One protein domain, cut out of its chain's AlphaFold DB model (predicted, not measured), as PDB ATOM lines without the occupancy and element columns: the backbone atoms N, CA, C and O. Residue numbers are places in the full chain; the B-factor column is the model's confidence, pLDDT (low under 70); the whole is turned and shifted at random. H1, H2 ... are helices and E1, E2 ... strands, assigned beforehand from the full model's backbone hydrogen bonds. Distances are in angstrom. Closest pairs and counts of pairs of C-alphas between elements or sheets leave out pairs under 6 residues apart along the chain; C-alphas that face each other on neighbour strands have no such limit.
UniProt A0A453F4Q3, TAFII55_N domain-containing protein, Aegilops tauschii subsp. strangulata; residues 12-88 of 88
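What this domain is: This is residues 12 to 88 of the 88 residues of the protein "TAFII55_N domain-containing protein" of Aegilops tauschii subsp. strangulata (UniProt A0A453F4Q3). Two separate lobes stand like the arms of an open U, joined at the base by the short stretch from E3 into E4. One lobe is a small three-stranded sheet, E1 to E3, with the helix H1 grazing it; the other is a two-stranded hairpin, E4 and E5, that meets no other named element. The 77 printed residues hold one named helix and five named strands in the order H1 E1 E2 E3 E4 E5, of the mixed class, helices and strands. The sheets run E1 - E2 - E3 and E4 - E5, both antiparallel. The whole is loose, with a radius of gyration of the C-alphas of 16.1 A and spans of 39 by 37 by 21 A.

Where its parts are: H1 holds residues 12 to 25, 20.3 A from first to last C-alpha, and begins at C-alpha 12 at (157.553, -56.728, 51.408). Residues 26 to 36 belong to no named element. E1 is residues 37 to 41, E2 is residues 47 to 52, 17.2 A long, and E3 is residues 55 to 60, 16.5 A long. E4, the longest strand, runs over residues 63 to 72, 23.2 A, from C-alpha 63 at (140.115, -50.229, 66.598), and bends by 84 degrees at residue 66. E5 is residues 80 to 87, 20.6 A, and ends at C-alpha 87 at (144.447, -49.532, 67.642).

How they stand to each other: H1 only grazes the sheet E1 E2 E3, with its residues 13 to 21. Every O i to N i+4 pair in H1 is within hydrogen-bond range. E1, E2 and E3 form a meander, each strand the antiparallel neighbour of the one before. The hairpin E1 and E2 runs at 168 degrees between directions; N 38 and O 51 are 3.0 A apart, within hydrogen-bond range. In the hairpin E2 and E3, at 150 degrees, N 50 and O 57 are within that range at 2.9 A. E1 and E3 are the edge strands. E3 and E4 are apart. The hairpin E4 and E5 runs at 160 degrees; N 68 and O 85 are within hydrogen-bond range at 2.9 A, and the C-alphas of Lys 72 and Val 80 face each other at 5.4 A. H1 is apart from both E4 and E5.

The domain as a whole: The C-alphas of Glu 43 and Ser 77, the two farthest apart, are 41.9 A from each other. The printed part has no cut. The link from H1 to E1, 11 residues, is long; those from E1 to E2, E2 to E3 and E3 to E4 are tight, and that from E4 to E5 is short. The mean pLDDT of the printed part is 90.1, and residues 27 to 35 are under 70.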
ATOM      1  N   SER A  12     156.483 -57.409  52.151       95.19
ATOM      2  CA  SER A  12     157.553 -56.728  51.408       95.19
ATOM      3  C   SER A  12     157.909 -55.357  51.992       95.19
ATOM      4  O   SER A  12     159.070 -54.961  51.982       95.19
ATOM      5  N   VAL A  13     156.911 -54.629  52.504       94.81
ATOM      6  CA  VAL A  13     157.110 -53.324  53.151       94.81
ATOM      7  C   VAL A  13     157.727 -53.514  54.538       94.81
ATOM      8  O   VAL A  13     158.605 -52.747  54.917       94.81
ATOM      9  N   ALA A  14     157.340 -54.565  55.269       95.38
ATOM     10  CA  ALA A  14     157.946 -54.902  56.557       95.38
ATOM     11  C   ALA A  14     159.450 -55.202  56.421       95.38
ATOM     12  O   ALA A  14     160.247 -54.634  57.163       95.38
ATOM     13  N   GLU A  15     159.844 -56.014  55.433       93.94
ATOM     14  CA  GLU A  15     161.260 -56.300  55.146       93.94
ATOM     15  C   GLU A  15     162.050 -55.026  54.814       93.94
ATOM     16  O   GLU A  15     163.207 -54.878  55.212       93.94
ATOM     17  N   GLN A  16     161.436 -54.088  54.085       91.75
ATOM     18  CA  GLN A  16     162.057 -52.804  53.767       91.75
ATOM     19  C   GLN A  16     162.266 -51.953  55.028       91.75
ATOM     20  O   GLN A  16     163.358 -51.420  55.218       91.75
ATOM     21  N   ILE A  17     161.257 -51.854  55.901       92.19
ATOM     22  CA  ILE A  17     161.354 -51.127  57.177       92.19
ATOM     23  C   ILE A  17     162.451 -51.733  58.059       92.19
ATOM     24  O   ILE A  17     163.261 -50.996  58.615       92.19
ATOM     25  N   GLU A  18     162.515 -53.061  58.159       91.69
ATOM     26  CA  GLU A  18     163.520 -53.757  58.967       91.69
ATOM     27  C   GLU A  18     164.948 -53.440  58.499       91.69
ATOM     28  O   GLU A  18     165.820 -53.134  59.315       91.69
ATOM     29  N   ARG A  19     165.189 -53.439  57.180       89.19
ATOM     30  CA  ARG A  19     166.488 -53.040  56.613       89.19
ATOM     31  C   ARG A  19     166.833 -51.596  56.959       89.19
ATOM     32  O   ARG A  19     167.924 -51.350  57.466       89.19
ATOM     33  N   LEU A  20     165.892 -50.671  56.760       88.19
ATOM     34  CA  LEU A  20     166.094 -49.253  57.065       88.19
ATOM     35  C   LEU A  20     166.405 -49.021  58.548       88.19
ATOM     36  O   LEU A  20     167.317 -48.260  58.875       88.19
ATOM     37  N   MET A  21     165.695 -49.695  59.455       86.31
ATOM     38  CA  MET A  21     165.933 -49.578  60.897       86.31
ATOM     39  C   MET A  21     167.318 -50.099  61.296       86.31
ATOM     40  O   MET A  21     168.015 -49.456  62.081       86.31
ATOM     41  N   ASN A  22     167.744 -51.224  60.719       86.38
ATOM     42  CA  ASN A  22     169.050 -51.816  60.996       86.38
ATOM     43  C   ASN A  22     170.208 -50.975  60.433       86.38
ATOM     44  O   ASN A  22     171.209 -50.772  61.118       86.38
ATOM     45  N   GLU A  23     170.071 -50.437  59.220       83.12
ATOM     46  CA  GLU A  23     171.057 -49.529  58.616       83.12
ATOM     47  C   GLU A  23     171.160 -48.201  59.379       83.12
ATOM     48  O   GLU A  23     172.261 -47.679  59.583       83.12
ATOM     49  N   SER A  24     170.026 -47.681  59.859       77.12
ATOM     50  CA  SER A  24     169.990 -46.487  60.713       77.12
ATOM     51  C   SER A  24     170.716 -46.730  62.036       77.12
ATOM     52  O   SER A  24     171.534 -45.910  62.454       77.12
ATOM     53  N   ALA A  25     170.478 -47.882  62.671       71.81
ATOM     54  CA  ALA A  25     171.163 -48.276  63.900       71.81
ATOM     55  C   ALA A  25     172.673 -48.499  63.695       71.81
ATOM     56  O   ALA A  25     173.465 -48.235  64.599       71.81
ATOM     57  N   ALA A  26     173.079 -48.949  62.504       73.75
ATOM     58  CA  ALA A  26     174.477 -49.149  62.128       73.75
ATOM     59  C   ALA A  26     175.210 -47.848  61.730       73.75
ATOM     60  O   ALA A  26     176.418 -47.882  61.487       73.75
ATOM     61  N   GLY A  27     174.514 -46.703  61.665       62.06
ATOM     62  CA  GLY A  27     175.099 -45.402  61.321       62.06
ATOM     63  C   GLY A  27     175.589 -45.297  59.872       62.06
ATOM     64  O   GLY A  27     176.450 -44.470  59.574       62.06
ATOM     65  N   SER A  28     175.080 -46.147  58.975       60.75
ATOM     66  CA  SER A  28     175.612 -46.346  57.621       60.75
ATOM     67  C   SER A  28     174.771 -45.720  56.500       60.75
ATOM     68  O   SER A  28     174.978 -46.060  55.337       60.75
ATOM     69  N   SER A  29     173.823 -44.824  56.801       57.81
ATOM     70  CA  SER A  29     172.910 -44.283  55.784       57.81
ATOM     71  C   SER A  29     173.661 -43.453  54.730       57.81
ATOM     72  O   SER A  29     174.142 -42.356  55.017       57.81
ATOM     73  N   SER A  30     173.731 -43.956  53.495       57.53
ATOM     74  CA  SER A  30     174.343 -43.263  52.353       57.53
ATOM     75  C   SER A  30     173.449 -42.181  51.732       57.53
ATOM     76  O   SER A  30     173.940 -41.409  50.914       57.53
ATOM     77  N   ASN A  31     172.168 -42.104  52.115       57.09
ATOM     78  CA  ASN A  31     171.233 -41.049  51.712       57.09
ATOM     79  C   ASN A  31     170.115 -40.883  52.766       57.09
ATOM     80  O   ASN A  31     169.404 -41.851  53.031       57.09
ATOM     81  N   PRO A  32     169.927 -39.694  53.365       57.12
ATOM     82  CA  PRO A  32     168.908 -39.468  54.397       57.12
ATOM     83  C   PRO A  32     167.468 -39.464  53.852       57.12
ATOM     84  O   PRO A  32     166.546 -39.834  54.574       57.12
ATOM     85  N   ASP A  33     167.272 -39.100  52.582       56.53
ATOM     86  CA  ASP A  33     165.935 -38.983  51.979       56.53
ATOM     87  C   ASP A  33     165.293 -40.351  51.662       56.53
ATOM     88  O   ASP A  33     164.075 -40.501  51.780       56.53
ATOM     89  N   ASP A  34     166.098 -41.376  51.351       55.88
ATOM     90  CA  ASP A  34     165.627 -42.745  51.057       55.88
ATOM     91  C   ASP A  34     165.255 -43.555  52.317       55.88
ATOM     92  O   ASP A  34     164.628 -44.611  52.212       55.88
ATOM     93  N   ALA A  35     165.624 -43.070  53.507       65.75
ATOM     94  CA  ALA A  35     165.452 -43.784  54.775       65.75
ATOM     95  C   ALA A  35     164.363 -43.195  55.688       65.75
ATOM     96  O   ALA A  35     164.174 -43.664  56.812       65.75
ATOM     97  N   SER A  36     163.648 -42.166  55.231       82.50
ATOM     98  CA  SER A  36     162.610 -41.523  56.036       82.50
ATOM     99  C   SER A  36     161.335 -42.372  56.103       82.50
ATOM    100  O   SER A  36     160.822 -42.845  55.086       82.50
ATOM    101  N   LEU A  37     160.828 -42.562  57.322       91.25
ATOM    102  CA  LEU A  37     159.517 -43.141  57.602       91.25
ATOM    103  C   LEU A  37     158.613 -42.020  58.104       91.25
ATOM    104  O   LEU A  37     158.980 -41.323  59.050       91.25
ATOM    105  N   ASP A  38     157.444 -41.857  57.495       94.19
ATOM    106  CA  ASP A  38     156.471 -40.846  57.910       94.19
ATOM    107  C   ASP A  38     155.048 -41.414  57.888       94.19
ATOM    108  O   ASP A  38     154.715 -42.287  57.084       94.19
ATOM    109  N   LEU A  39     154.201 -40.923  58.786       96.00
ATOM    110  CA  LEU A  39     152.797 -41.294  58.885       96.00
ATOM    111  C   LEU A  39     151.976 -40.043  59.170       96.00
ATOM    112  O   LEU A  39     152.133 -39.397  60.203       96.00
ATOM    113  N   SER A  40     151.045 -39.748  58.269       96.31
ATOM    114  CA  SER A  40     150.119 -38.626  58.407       96.31
ATOM    115  C   SER A  40     148.677 -39.115  58.377       96.31
ATOM    116  O   SER A  40     148.325 -39.977  57.570       96.31
ATOM    117  N   PHE A  41     147.838 -38.549  59.242       96.88
ATOM    118  CA  PHE A  41     146.393 -38.766  59.238       96.88
ATOM    119  C   PHE A  41     145.679 -37.556  58.636       96.88
ATOM    120  O   PHE A  41     146.129 -36.418  58.784       96.88
ATOM    121  N   SER A  42     144.567 -37.797  57.946       96.38
ATOM    122  CA  SER A  42     143.657 -36.738  57.516       96.38
ATOM    123  C   SER A  42     142.858 -36.172  58.690       96.38
ATOM    124  O   SER A  42     142.881 -36.699  59.800       96.38
ATOM    125  N   GLU A  43     142.112 -35.097  58.434       96.38
ATOM    126  CA  GLU A  43     141.279 -34.414  59.437       96.38
ATOM    127  C   GLU A  43     140.234 -35.327  60.105       96.38
ATOM    128  O   GLU A  43     139.793 -35.040  61.214       96.38
ATOM    129  N   ASP A  44     139.855 -36.436  59.462       95.75
ATOM    130  CA  ASP A  44     138.954 -37.446  60.034       95.75
ATOM    131  C   ASP A  44     139.596 -38.278  61.163       95.75
ATOM    132  O   ASP A  44     138.894 -39.025  61.848       95.75
ATOM    133  N   GLY A  45     140.917 -38.175  61.352       94.69
ATOM    134  CA  GLY A  45     141.691 -38.923  62.343       94.69
ATOM    135  C   GLY A  45     141.709 -40.437  62.117       94.69
ATOM    136  O   GLY A  45     142.090 -41.181  63.018       94.69
ATOM    137  N   ARG A  46     141.257 -40.913  60.950       96.88
ATOM    138  CA  ARG A  46     141.091 -42.345  60.653       96.88
ATOM    139  C   ARG A  46     141.761 -42.738  59.357       96.88
ATOM    140  O   ARG A  46     142.405 -43.781  59.316       96.88
ATOM    141  N   SER A  47     141.639 -41.931  58.315       98.06
ATOM    142  CA  SER A  47     142.332 -42.177  57.056       98.06
ATOM    143  C   SER A  47     143.728 -41.559  57.120       98.06
ATOM    144  O   SER A  47     143.948 -40.551  57.790       98.06
ATOM    145  N   GLY A  48     144.705 -42.168  56.459       97.25
ATOM    146  CA  GLY A  48     146.078 -41.680  56.502       97.25
ATOM    147  C   GLY A  48     146.917 -42.120  55.317       97.25
ATOM    148  O   GLY A  48     146.482 -42.886  54.457       97.25
ATOM    149  N   THR A  49     148.142 -41.612  55.265       97.88
ATOM    150  CA  THR A  49     149.170 -42.035  54.313       97.88
ATOM    151  C   THR A  49     150.444 -42.356  55.076       97.88
ATOM    152  O   THR A  49     150.990 -41.499  55.770       97.88
ATOM    153  N   PHE A  50     150.915 -43.591  54.923       97.06
ATOM    154  CA  PHE A  50     152.230 -44.025  55.375       97.06
ATOM    155  C   PHE A  50     153.234 -43.867  54.230       97.06
ATOM    156  O   PHE A  50     152.918 -44.186  53.079       97.06
ATOM    157  N   MET A  51     154.428 -43.360  54.522       95.06
ATOM    158  CA  MET A  51     155.460 -43.084  53.529       95.06
ATOM    159  C   MET A  51     156.790 -43.726  53.912       95.06
ATOM    160  O   MET A  51     157.206 -43.671  55.068       95.06
ATOM    161  N   ILE A  52     157.452 -44.306  52.912       92.50
ATOM    162  CA  ILE A  52     158.850 -44.740  52.985       92.50
ATOM    163  C   ILE A  52     159.593 -44.037  51.850       92.50
ATOM    164  O   ILE A  52     159.398 -44.378  50.677       92.50
ATOM    165  N   GLY A  53     160.387 -43.019  52.183       88.44
ATOM    166  CA  GLY A  53     160.943 -42.092  51.195       88.44
ATOM    167  C   GLY A  53     159.836 -41.504  50.310       88.44
ATOM    168  O   GLY A  53     158.869 -40.916  50.791       88.44
ATOM    169  N   ASN A  54     159.926 -41.710  48.992       88.75
ATOM    170  CA  ASN A  54     158.923 -41.230  48.032       88.75
ATOM    171  C   ASN A  54     157.726 -42.176  47.820       88.75
ATOM    172  O   ASN A  54     156.786 -41.813  47.105       88.75
ATOM    173  N   GLN A  55     157.743 -43.382  48.393       92.75
ATOM    174  CA  GLN A  55     156.655 -44.348  48.236       92.75
ATOM    175  C   GLN A  55     155.515 -44.031  49.200       92.75
ATOM    176  O   GLN A  55     155.753 -43.767  50.375       92.75
ATOM    177  N   ARG A  56     154.272 -44.075  48.706       95.31
ATOM    178  CA  ARG A  56     153.068 -43.744  49.477       95.31
ATOM    179  C   ARG A  56     152.140 -44.943  49.565       95.31
ATOM    180  O   ARG A  56     151.764 -45.511  48.540       95.31
ATOM    181  N   PHE A  57     151.722 -45.261  50.780       96.69
ATOM    182  CA  PHE A  57     150.810 -46.349  51.088       96.69
ATOM    183  C   PHE A  57     149.557 -45.779  51.760       96.69
ATOM    184  O   PHE A  57     149.684 -45.035  52.738       96.69
ATOM    185  N   PRO A  58     148.344 -46.091  51.270       97.56
ATOM    186  CA  PRO A  58     147.128 -45.723  51.981       97.56
ATOM    187  C   PRO A  58     147.089 -46.442  53.333       97.56
ATOM    188  O   PRO A  58     147.365 -47.640  53.409       97.56
ATOM    189  N   ALA A  59     146.740 -45.712  54.387       97.94
ATOM    190  CA  ALA A  59     146.634 -46.216  55.750       97.94
ATOM    191  C   ALA A  59     145.243 -45.928  56.325       97.94
ATOM    192  O   ALA A  59     144.538 -45.006  55.900       97.94
ATOM    193  N   SER A  60     144.829 -46.734  57.296       98.12
ATOM    194  CA  SER A  60     143.578 -46.537  58.028       98.12
ATOM    195  C   SER A  60     143.758 -46.999  59.465       98.12
ATOM    196  O   SER A  60     144.230 -48.110  59.672       98.12
ATOM    197  N   LEU A  61     143.376 -46.161  60.427       98.25
ATOM    198  CA  LEU A  61     143.455 -46.446  61.856       98.25
ATOM    199  C   LEU A  61     142.198 -47.180  62.321       98.25
ATOM    200  O   LEU A  61     141.101 -46.608  62.376       98.25
ATOM    201  N   LEU A  62     142.361 -48.448  62.671       98.44
ATOM    202  CA  LEU A  62     141.287 -49.338  63.084       98.44
ATOM    203  C   LEU A  62     141.354 -49.609  64.585       98.44
ATOM    204  O   LEU A  62     142.424 -49.627  65.187       98.44
ATOM    205  N   ASP A  63     140.195 -49.863  65.188       98.38
ATOM    206  CA  ASP A  63     140.115 -50.229  66.598       98.38
ATOM    207  C   ASP A  63     140.288 -51.747  66.752       98.38
ATOM    208  O   ASP A  63     139.653 -52.550  66.059       98.38
ATOM    209  N   LEU A  64     141.163 -52.155  67.670       98.25
ATOM    210  CA  LEU A  64     141.347 -53.549  68.041       98.25
ATOM    211  C   LEU A  64     140.180 -54.008  68.929       98.25
ATOM    212  O   LEU A  64     139.733 -53.269  69.806       98.25
ATOM    213  N   PRO A  65     139.709 -55.258  68.776       97.88
ATOM    214  CA  PRO A  65     138.639 -55.797  69.617       97.88
ATOM    215  C   PRO A  65     139.092 -56.091  71.059       97.88
ATOM    216  O   PRO A  65     138.268 -56.417  71.910       97.88
ATOM    217  N   THR A  66     140.398 -56.024  71.327       97.81
ATOM    218  CA  THR A  66     141.025 -56.353  72.610       97.81
ATOM    219  C   THR A  66     142.063 -55.304  72.976       97.81
ATOM    220  O   THR A  66     142.731 -54.767  72.095       97.81
ATOM    221  N   VAL A  67     142.255 -55.086  74.277       97.25
ATOM    222  CA  VAL A  67     143.358 -54.270  74.797       97.25
ATOM    223  C   VAL A  67     144.652 -55.081  74.753       97.25
ATOM    224  O   VAL A  67     144.688 -56.215  75.231       97.25
ATOM    225  N   VAL A  68     145.704 -54.501  74.180       98.06
ATOM    226  CA  VAL A  68     147.067 -55.044  74.182       98.06
ATOM    227  C   VAL A  68     147.921 -54.184  75.104       98.06
ATOM    228  O   VAL A  68     148.020 -52.982  74.906       98.06
ATOM    229  N   GLU A  69     148.558 -54.771  76.109       97.50
ATOM    230  CA  GLU A  69     149.450 -54.032  77.009       97.50
ATOM    231  C   GLU A  69     150.898 -54.130  76.515       97.50
ATOM    232  O   GLU A  69     151.393 -55.226  76.238       97.50
ATOM    233  N   SER A  70     151.594 -52.994  76.415       96.88
ATOM    234  CA  SER A  70     153.037 -52.981  76.172       96.88
ATOM    235  C   SER A  70     153.800 -52.935  77.489       96.88
ATOM    236  O   SER A  70     153.416 -52.243  78.438       96.88
ATOM    237  N   TYR A  71     154.901 -53.681  77.540       97.12
ATOM    238  CA  TYR A  71     155.782 -53.758  78.696       97.12
ATOM    239  C   TYR A  71     157.226 -53.569  78.260       97.12
ATOM    240  O   TYR A  71     157.626 -54.026  77.189       97.12
ATOM    241  N   LYS A  72     158.022 -52.953  79.130       96.62
ATOM    242  CA  LYS A  72     159.479 -52.918  79.005       96.62
ATOM    243  C   LYS A  72     160.132 -53.625  80.182       96.62
ATOM    244  O   LYS A  72     159.578 -53.664  81.282       96.62
ATOM    245  N   THR A  73     161.330 -54.128  79.948       97.31
ATOM    246  CA  THR A  73     162.157 -54.791  80.953       97.31
ATOM    247  C   THR A  73     163.632 -54.497  80.694       97.31
ATOM    248  O   THR A  73     164.006 -54.142  79.576       97.31
ATOM    249  N   TYR A  74     164.446 -54.594  81.743       97.19
ATOM    250  CA  TYR A  74     165.908 -54.549  81.652       97.19
ATOM    251  C   TYR A  74     166.549 -55.926  81.882       97.19
ATOM    252  O   TYR A  74     167.726 -56.089  81.575       97.19
ATOM    253  N   ASP A  75     165.811 -56.881  82.456       96.50
ATOM    254  CA  ASP A  75     166.330 -58.160  82.960       96.50
ATOM    255  C   ASP A  75     165.536 -59.385  82.482       96.50
ATOM    256  O   ASP A  75     165.777 -60.494  82.955       96.50
ATOM    257  N   ASP A  76     164.570 -59.180  81.586       94.50
ATOM    258  CA  ASP A  76     163.664 -60.201  81.053       94.50
ATOM    259  C   ASP A  76     162.828 -60.942  82.116       94.50
ATOM    260  O   ASP A  76     162.249 -61.993  81.840       94.50
ATOM    261  N   SER A  77     162.712 -60.381  83.328       95.06
ATOM    262  CA  SER A  77     161.952 -60.962  84.442       95.06
ATOM    263  C   SER A  77     160.907 -59.989  84.984       95.06
ATOM    264  O   SER A  77     159.722 -60.322  85.063       95.06
ATOM    265  N   PHE A  78     161.309 -58.769  85.345       96.25
ATOM    266  CA  PHE A  78     160.369 -57.754  85.813       96.25
ATOM    267  C   PHE A  78     159.851 -56.935  84.633       96.25
ATOM    268  O   PHE A  78     160.593 -56.203  83.974       96.25
ATOM    269  N   LEU A  79     158.547 -57.053  84.387       97.56
ATOM    270  CA  LEU A  79     157.845 -56.326  83.341       97.56
ATOM    271  C   LEU A  79     157.194 -55.069  83.923       97.56
ATOM    272  O   LEU A  79     156.389 -55.145  84.852       97.56
ATOM    273  N   VAL A  80     157.514 -53.908  83.356       96.81
ATOM    274  CA  VAL A  80     156.889 -52.630  83.714       96.81
ATOM    275  C   VAL A  80     155.969 -52.208  82.580       96.81
ATOM    276  O   VAL A  80     156.433 -52.006  81.458       96.81
ATOM    277  N   LYS A  81     154.671 -52.069  82.874       96.69
ATOM    278  CA  LYS A  81     153.670 -51.616  81.901       96.69
ATOM    279  C   LYS A  81     154.012 -50.214  81.398       96.69
ATOM    280  O   LYS A  81     154.322 -49.331  82.199       96.69
ATOM    281  N   THR A  82     153.932 -50.013  80.086       96.25
ATOM    282  CA  THR A  82     154.223 -48.734  79.424       96.25
ATOM    283  C   THR A  82     153.008 -48.106  78.757       96.25
ATOM    284  O   THR A  82     152.847 -46.895  78.873       96.25
ATOM    285  N   ALA A  83     152.143 -48.891  78.108       97.44
ATOM    286  CA  ALA A  83     150.935 -48.375  77.465       97.44
ATOM    287  C   ALA A  83     149.834 -49.440  77.340       97.44
ATOM    288  O   ALA A  83     150.101 -50.641  77.377       97.44
ATOM    289  N   ASP A  84     148.604 -48.961  77.167       97.50
ATOM    290  CA  ASP A  84     147.465 -49.727  76.664       97.50
ATOM    291  C   ASP A  84     147.291 -49.407  75.177       97.50
ATOM    292  O   ASP A  84     147.173 -48.244  74.798       97.50
ATOM    293  N   ILE A  85     147.276 -50.434  74.336       98.19
ATOM    294  CA  ILE A  85     147.167 -50.337  72.884       98.19
ATOM    295  C   ILE A  85     145.804 -50.875  72.467       98.19
ATOM    296  O   ILE A  85     145.468 -52.035  72.717       98.19
ATOM    297  N   GLY A  86     145.023 -50.025  71.807       97.94
ATOM    298  CA  GLY A  86     143.682 -50.355  71.326       97.94
ATOM    299  C   GLY A  86     143.500 -50.190  69.822       97.94
ATOM    300  O   GLY A  86     142.371 -50.306  69.361       97.94
ATOM    301  N   GLN A  87     144.556 -49.885  69.061       98.19
ATOM    302  CA  GLN A  87     144.447 -49.532  67.642       98.19
ATOM    303  C   GLN A  87     145.572 -50.131  66.785       98.19
ATOM    304  O   GLN A  87     146.659 -50.432  67.296       98.19
ATOM    305  N   VAL A  88     145.284 -50.320  65.490       97.88
ATOM    306  CA  VAL A  88     146.179 -50.852  64.442       97.88
ATOM    307  C   VAL A  88     146.016 -50.120  63.112       97.88
ATOM    308  O   VAL A  88     144.896 -49.616  62.872       97.88
TER     309      VAL A  88